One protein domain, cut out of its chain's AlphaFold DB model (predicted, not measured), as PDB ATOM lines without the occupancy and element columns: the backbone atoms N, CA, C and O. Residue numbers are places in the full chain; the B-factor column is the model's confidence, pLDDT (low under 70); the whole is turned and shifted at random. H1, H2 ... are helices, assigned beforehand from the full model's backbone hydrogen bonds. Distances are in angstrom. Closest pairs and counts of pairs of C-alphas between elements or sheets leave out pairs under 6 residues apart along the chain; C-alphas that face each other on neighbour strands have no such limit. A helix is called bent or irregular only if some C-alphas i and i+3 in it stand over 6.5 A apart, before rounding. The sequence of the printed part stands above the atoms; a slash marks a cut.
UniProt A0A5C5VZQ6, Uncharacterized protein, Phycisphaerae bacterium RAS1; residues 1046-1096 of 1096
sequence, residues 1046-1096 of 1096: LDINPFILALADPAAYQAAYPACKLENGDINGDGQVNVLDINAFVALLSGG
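Overview. This is residues 1046 to 1096 of the 1096 residues of an uncharacterized protein of Phycisphaerae bacterium RAS1 (UniProt A0A5C5VZQ6). The longest helix, H4, and H1 run side by side in opposite ways with little contact between them, and H2 folds back on H1 on the side away from H4. The short H3 lies next to the hairpin of H1 and H2, with Leu 1070 at its beginning near Ala 1054 of H1 and Gln 1062 of H2, and with Gly 1073 at its end close to Asp 1085 of H4. The printed part has 51 residues with four named helices, in the order H1, H2, H3, H4, and no named strand; the class is all helix. It is compact, with a radius of gyration of the C-alphas of 10.3 A, and rounded, spanning 28 by 23 by 17 A.

Arrangement. H4, residues 1083 to 1095, is close to but not clearly touching H1, residues 1046 to 1056; their closest C-alphas, of Val 1083 and Leu 1055, are 6.9 A apart. The two run opposite ways at a shallow tilt of 7 degrees. H1 touches H2, residues 1058 to 1064, with the C-alphas of Ala 1054 and Tyr 1061 closest at 5.1 A. They form a helical hairpin, opposite ways at a steep tilt of 40 degrees. H3, residues 1070 to 1073, only just touches H1, with 3 pairs of C-alphas within 8 A, the closest being Ala 1054 and Leu 1070 at 6.6 A. H2 and H4 are apart. Every O i to N i+4 pair is within hydrogen-bond range in H2, 6 of 7 in H1 and 7 of 9 in H4; H3 is too short for such a pair.

Along the chain. H4 is 20.1 A long and ends at C-alpha 1095 (-9.703, 55.875, -6.956). H1 begins at C-alpha 1046 (0.946, 48.588, -14.510) and is 16.6 A long. H2 measures 9.9 A and H3 5.9 A. H1 and H4 are irregular, but only just: C-alphas 1046 and 1049 are 6.6 A apart, and 1084 and 1087 are 6.8 A apart.

Size, cuts and confidence. The two C-alphas farthest apart, of Ala 1059 and Gly 1095, are 29.0 A from each other. The printed part has no cut, and no link is long. The mean pLDDT of the printed part is 86.0; residues 1095 to 1096, the latter the chain's last, are under 70.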
ATOM      1  N   LEU A1046       0.201  49.798 -14.185       93.00
ATOM      2  CA  LEU A1046       0.946  48.588 -14.510       93.00
ATOM      3  C   LEU A1046       0.044  47.352 -14.583       93.00
ATOM      4  O   LEU A1046       0.437  46.387 -15.241       93.00
ATOM      5  N   ASP A1047      -1.171  47.405 -14.033       92.75
ATOM      6  CA  ASP A1047      -2.170  46.333 -14.118       92.75
ATOM      7  C   ASP A1047      -2.945  46.324 -15.430       92.75
ATOM      8  O   ASP A1047      -3.519  45.305 -15.809       92.75
ATOM      9  N   ILE A1048      -2.910  47.419 -16.197       94.31
ATOM     10  CA  ILE A1048      -3.675  47.532 -17.446       94.31
ATOM     11  C   ILE A1048      -3.264  46.470 -18.467       94.31
ATOM     12  O   ILE A1048      -4.116  45.804 -19.053       94.31
ATOM     13  N   ASN A1049      -1.963  46.306 -18.705       95.44
ATOM     14  CA  ASN A1049      -1.477  45.331 -19.680       95.44
ATOM     15  C   ASN A1049      -1.729  43.875 -19.241       95.44
ATOM     16  O   ASN A1049      -2.227  43.106 -20.068       95.44
ATOM     17  N   PRO A1050      -1.443  43.481 -17.984       94.88
ATOM     18  CA  PRO A1050      -1.852  42.184 -17.457       94.88
ATOM     19  C   PRO A1050      -3.369  41.955 -17.536       94.88
ATOM     20  O   PRO A1050      -3.783  40.887 -17.976       94.88
ATOM     21  N   PHE A1051      -4.204  42.951 -17.215       94.44
ATOM     22  CA  PHE A1051      -5.664  42.847 -17.321       94.44
ATOM     23  C   PHE A1051      -6.127  42.611 -18.764       94.44
ATOM     24  O   PHE A1051      -6.920  41.716 -19.042       94.44
ATOM     25  N   ILE A1052      -5.582  43.367 -19.725       95.94
ATOM     26  CA  ILE A1052      -5.867  43.161 -21.153       95.94
ATOM     27  C   ILE A1052      -5.443  41.754 -21.588       95.94
ATOM     28  O   ILE A1052      -6.163  41.106 -22.350       95.94
ATOM     29  N   LEU A1053      -4.291  41.274 -21.110       95.38
ATOM     30  CA  LEU A1053      -3.822  39.921 -21.395       95.38
ATOM     31  C   LEU A1053      -4.762  38.867 -20.794       95.38
ATOM     32  O   LEU A1053      -5.087  37.913 -21.490       95.38
ATOM     33  N   ALA A1054      -5.249  39.065 -19.567       93.00
ATOM     34  CA  ALA A1054      -6.230  38.196 -18.920       93.00
ATOM     35  C   ALA A1054      -7.537  38.095 -19.720       93.00
ATOM     36  O   ALA A1054      -8.055  36.998 -19.904       93.00
ATOM     37  N   LEU A1055      -8.029  39.215 -20.262       93.75
ATOM     38  CA  LEU A1055      -9.232  39.247 -21.102       93.75
ATOM     39  C   LEU A1055      -9.027  38.603 -22.482       93.75
ATOM     40  O   LEU A1055      -9.947  37.995 -23.029       93.75
ATOM     41  N   ALA A1056      -7.846  38.786 -23.078       94.31
ATOM     42  CA  ALA A1056      -7.560  38.348 -24.443       94.31
ATOM     43  C   ALA A1056      -7.101  36.884 -24.526       94.31
ATOM     44  O   ALA A1056      -7.483  36.173 -25.456       94.31
ATOM     45  N   ASP A1057      -6.266  36.447 -23.583       95.06
ATOM     46  CA  ASP A1057      -5.701  35.102 -23.506       95.06
ATOM     47  C   ASP A1057      -5.410  34.728 -22.035       95.06
ATOM     48  O   ASP A1057      -4.282  34.892 -21.551       95.06
ATOM     49  N   PRO A1058      -6.414  34.184 -21.316       92.00
ATOM     50  CA  PRO A1058      -6.262  33.756 -19.927       92.00
ATOM     51  C   PRO A1058      -5.104  32.774 -19.692       92.00
ATOM     52  O   PRO A1058      -4.482  32.781 -18.629       92.00
ATOM     53  N   ALA A1059      -4.783  31.927 -20.677       89.88
ATOM     54  CA  ALA A1059      -3.699  30.957 -20.555       89.88
ATOM     55  C   ALA A1059      -2.322  31.634 -20.658       89.88
ATOM     56  O   ALA A1059      -1.410  31.290 -19.902       89.88
ATOM     57  N   ALA A1060      -2.168  32.613 -21.557       91.94
ATOM     58  CA  ALA A1060      -0.955  33.423 -21.648       91.94
ATOM     59  C   ALA A1060      -0.781  34.337 -20.427       91.94
ATOM     60  O   ALA A1060       0.343  34.496 -19.950       91.94
ATOM     61  N   TYR A1061      -1.878  34.879 -19.889       92.69
ATOM     62  CA  TYR A1061      -1.871  35.615 -18.628       92.69
ATOM     63  C   TYR A1061      -1.332  34.756 -17.482       92.69
ATOM     64  O   TYR A1061      -0.337  35.125 -16.861       92.69
ATOM     65  N   GLN A1062      -1.898  33.563 -17.268       89.56
ATOM     66  CA  GLN A1062      -1.456  32.669 -16.196       89.56
ATOM     67  C   GLN A1062       0.009  32.231 -16.359       89.56
ATOM     68  O   GLN A1062       0.702  31.991 -15.372       89.56
ATOM     69  N   ALA A1063       0.509  32.125 -17.595       88.88
ATOM     70  CA  ALA A1063       1.914  31.823 -17.856       88.88
ATOM     71  C   ALA A1063       2.850  33.013 -17.560       88.88
ATOM     72  O   ALA A1063       3.981  32.797 -17.123       88.88
ATOM     73  N   ALA A1064       2.397  34.246 -17.808       89.19
ATOM     74  CA  ALA A1064       3.155  35.472 -17.555       89.19
ATOM     75  C   ALA A1064       3.144  35.879 -16.070       89.19
ATOM     76  O   ALA A1064       4.160  36.358 -15.567       89.19
ATOM     77  N   TYR A1065       2.036  35.621 -15.372       86.12
ATOM     78  CA  TYR A1065       1.808  35.960 -13.966       86.12
ATOM     79  C   TYR A1065       1.426  34.701 -13.166       86.12
ATOM     80  O   TYR A1065       0.305  34.574 -12.682       86.12
ATOM     81  N   PRO A1066       2.342  33.725 -13.005       79.12
ATOM     82  CA  PRO A1066       2.020  32.404 -12.454       79.12
ATOM     83  C   PRO A1066       1.612  32.408 -10.977       79.12
ATOM     84  O   PRO A1066       1.015  31.436 -10.518       79.12
ATOM     85  N   ALA A1067       1.947  33.466 -10.238       70.38
ATOM     86  CA  ALA A1067       1.541  33.663  -8.849       70.38
ATOM     87  C   ALA A1067       0.251  34.491  -8.714       70.38
ATOM     88  O   ALA A1067      -0.230  34.642  -7.598       70.38
ATOM     89  N   CYS A1068      -0.288  35.012  -9.824       77.69
ATOM     90  CA  CYS A1068      -1.473  35.853  -9.831       77.69
ATOM     91  C   CYS A1068      -2.686  35.074 -10.329       77.69
ATOM     92  O   CYS A1068      -2.603  34.308 -11.297       77.69
ATOM     93  N   LYS A1069      -3.806  35.240  -9.629       80.12
ATOM     94  CA  LYS A1069      -5.062  34.588  -9.972       80.12
ATOM     95  C   LYS A1069      -5.796  35.379 -11.030       80.12
ATOM     96  O   LYS A1069      -5.988  36.582 -10.886       80.12
ATOM     97  N   LEU A1070      -6.246  34.680 -12.070       84.19
ATOM     98  CA  LEU A1070      -7.075  35.270 -13.115       84.19
ATOM     99  C   LEU A1070      -8.297  35.966 -12.501       84.19
ATOM    100  O   LEU A1070      -8.673  37.044 -12.941       84.19
ATOM    101  N   GLU A1071      -8.855  35.373 -11.447       84.69
ATOM    102  CA  GLU A1071     -10.019  35.834 -10.697       84.69
ATOM    103  C   GLU A1071      -9.845  37.217 -10.045       84.69
ATOM    104  O   GLU A1071     -10.846  37.844  -9.716       84.69
ATOM    105  N   ASN A1072      -8.622  37.749  -9.916       82.31
ATOM    106  CA  ASN A1072      -8.425  39.155  -9.535       82.31
ATOM    107  C   ASN A1072      -9.033  40.120 -10.571       82.31
ATOM    108  O   ASN A1072      -9.316  41.271 -10.244       82.31
ATOM    109  N   GLY A1073      -9.256  39.652 -11.804       82.75
ATOM    110  CA  GLY A1073      -9.873  40.403 -12.893       82.75
ATOM    111  C   GLY A1073     -11.403  40.336 -12.952       82.75
ATOM    112  O   GLY A1073     -11.971  40.982 -13.827       82.75
ATOM    113  N   ASP A1074     -12.070  39.588 -12.063       84.75
ATOM    114  CA  ASP A1074     -13.542  39.516 -11.960       84.75
ATOM    115  C   ASP A1074     -14.036  40.622 -11.021       84.75
ATOM    116  O   ASP A1074     -14.387  40.413  -9.860       84.75
ATOM    117  N   ILE A1075     -13.948  41.854 -11.504       86.00
ATOM    118  CA  ILE A1075     -14.078  43.062 -10.685       86.00
ATOM    119  C   ILE A1075     -15.552  43.416 -10.473       86.00
ATOM    120  O   ILE A1075     -15.902  44.093  -9.505       86.00
ATOM    121  N   ASN A1076     -16.438  42.947 -11.353       80.19
ATOM    122  CA  ASN A1076     -17.879  43.091 -11.174       80.19
ATOM    123  C   ASN A1076     -18.495  41.983 -10.283       80.19
ATOM    124  O   ASN A1076     -19.646  42.131  -9.859       80.19
ATOM    125  N   GLY A1077     -17.733  40.923  -9.972       76.31
ATOM    126  CA  GLY A1077     -18.114  39.829  -9.079       76.31
ATOM    127  C   GLY A1077     -19.161  38.872  -9.656       76.31
ATOM    128  O   GLY A1077     -19.917  38.270  -8.887       76.31
ATOM    129  N   ASP A1078     -19.263  38.757 -10.985       78.25
ATOM    130  CA  ASP A1078     -20.230  37.888 -11.672       78.25
ATOM    131  C   ASP A1078     -19.720  36.450 -11.903       78.25
ATOM    132  O   ASP A1078     -20.476  35.579 -12.361       78.25
ATOM    133  N   GLY A1079     -18.472  36.174 -11.517       78.62
ATOM    134  CA  GLY A1079     -17.811  34.882 -11.651       78.62
ATOM    135  C   GLY A1079     -17.075  34.701 -12.980       78.62
ATOM    136  O   GLY A1079     -16.619  33.586 -13.258       78.62
ATOM    137  N   GLN A1080     -16.995  35.727 -13.838       85.75
ATOM    138  CA  GLN A1080     -16.351  35.651 -15.148       85.75
ATOM    139  C   GLN A1080     -15.488  36.874 -15.454       85.75
ATOM    140  O   GLN A1080     -16.003  37.941 -15.743       85.75
ATOM    141  N   VAL A1081     -14.184  36.659 -15.627       87.44
ATOM    142  CA  VAL A1081     -13.243  37.687 -16.105       87.44
ATOM    143  C   VAL A1081     -13.459  37.950 -17.595       87.44
ATOM    144  O   VAL A1081     -13.034  37.167 -18.452       87.44
ATOM    145  N   ASN A1082     -14.172  39.024 -17.925       92.06
ATOM    146  CA  ASN A1082     -14.563  39.356 -19.287       92.06
ATOM    147  C   ASN A1082     -14.685  40.880 -19.522       92.06
ATOM    148  O   ASN A1082     -14.341  41.719 -18.698       92.06
ATOM    149  N   VAL A1083     -15.133  41.282 -20.715       92.31
ATOM    150  CA  VAL A1083     -15.202  42.708 -21.095       92.31
ATOM    151  C   VAL A1083     -16.114  43.552 -20.192       92.31
ATOM    152  O   VAL A1083     -16.000  44.779 -20.198       92.31
ATOM    153  N   LEU A1084     -17.020  42.925 -19.436       93.56
ATOM    154  CA  LEU A1084     -17.896  43.588 -18.472       93.56
ATOM    155  C   LEU A1084     -17.139  44.087 -17.230       93.56
ATOM    156  O   LEU A1084     -17.634  45.000 -16.568       93.56
ATOM    157  N   ASP A1085     -15.929  43.588 -16.968       90.56
ATOM    158  CA  ASP A1085     -15.072  44.025 -15.859       90.56
ATOM    159  C   ASP A1085     -14.328  45.331 -16.145       90.56
ATOM    160  O   ASP A1085     -13.907  46.022 -15.221       90.56
ATOM    161  N   ILE A1086     -14.205  45.736 -17.417       93.25
ATOM    162  CA  ILE A1086     -13.399  46.901 -17.829       93.25
ATOM    163  C   ILE A1086     -13.837  48.186 -17.119       93.25
ATOM    164  O   ILE A1086     -12.998  48.957 -16.658       93.25
ATOM    165  N   ASN A1087     -15.144  48.442 -17.018       89.38
ATOM    166  CA  ASN A1087     -15.633  49.672 -16.389       89.38
ATOM    167  C   ASN A1087     -15.360  49.690 -14.879       89.38
ATOM    168  O   ASN A1087     -15.049  50.745 -14.330       89.38
ATOM    169  N   ALA A1088     -15.464  48.532 -14.225       86.50
ATOM    170  CA  ALA A1088     -15.177  48.397 -12.804       86.50
ATOM    171  C   ALA A1088     -13.663  48.497 -12.539       86.50
ATOM    172  O   ALA A1088     -13.247  49.177 -11.607       86.50
ATOM    173  N   PHE A1089     -12.833  47.947 -13.430       88.75
ATOM    174  CA  PHE A1089     -11.379  48.094 -13.382       88.75
ATOM    175  C   PHE A1089     -10.920  49.548 -13.501       88.75
ATOM    176  O   PHE A1089     -10.108  50.023 -12.714       88.75
ATOM    177  N   VAL A1090     -11.488  50.298 -14.448       89.50
ATOM    178  CA  VAL A1090     -11.188  51.730 -14.602       89.50
ATOM    179  C   VAL A1090     -11.611  52.527 -13.360       89.50
ATOM    180  O   VAL A1090     -10.945  53.501 -13.004       89.50
ATOM    181  N   ALA A1091     -12.684  52.120 -12.673       85.38
ATOM    182  CA  ALA A1091     -13.083  52.733 -11.407       85.38
ATOM    183  C   ALA A1091     -12.046  52.490 -10.296       85.38
ATOM    184  O   ALA A1091     -11.725  53.427  -9.570       85.38
ATOM    185  N   LEU A1092     -11.461  51.286 -10.217       82.88
ATOM    186  CA  LEU A1092     -10.365  50.998  -9.282       82.88
ATOM    187  C   LEU A1092      -9.121  51.851  -9.579       82.88
ATOM    188  O   LEU A1092      -8.596  52.496  -8.679       82.88
ATOM    189  N   LEU A1093      -8.726  51.965 -10.852       85.00
ATOM    190  CA  LEU A1093      -7.565  52.764 -11.281       85.00
ATOM    191  C   LEU A1093      -7.724  54.281 -11.088       85.00
ATOM    192  O   LEU A1093      -6.740  55.014 -11.141       85.00
ATOM    193  N   SER A1094      -8.957  54.775 -10.943       70.00
ATOM    194  CA  SER A1094      -9.250  56.208 -10.773       70.00
ATOM    195  C   SER A1094      -9.499  56.623  -9.321       70.00
ATOM    196  O   SER A1094      -9.603  57.822  -9.054       70.00
ATOM    197  N   GLY A1095      -9.587  55.656  -8.400       55.84
ATOM    198  CA  GLY A1095      -9.703  55.875  -6.956       55.84
ATOM    199  C   GLY A1095      -8.438  55.551  -6.150       55.84
ATOM    200  O   GLY A1095      -8.447  55.810  -4.946       55.84
ATOM    201  N   GLY A1096      -7.408  54.983  -6.792       41.84
ATOM    202  CA  GLY A1096      -6.096  54.648  -6.213       41.84
ATOM    203  C   GLY A1096      -5.109  55.808  -6.172       41.84
ATOM    204  O   GLY A1096      -5.122  56.639  -7.113       41.84
TER     205      GLY A1096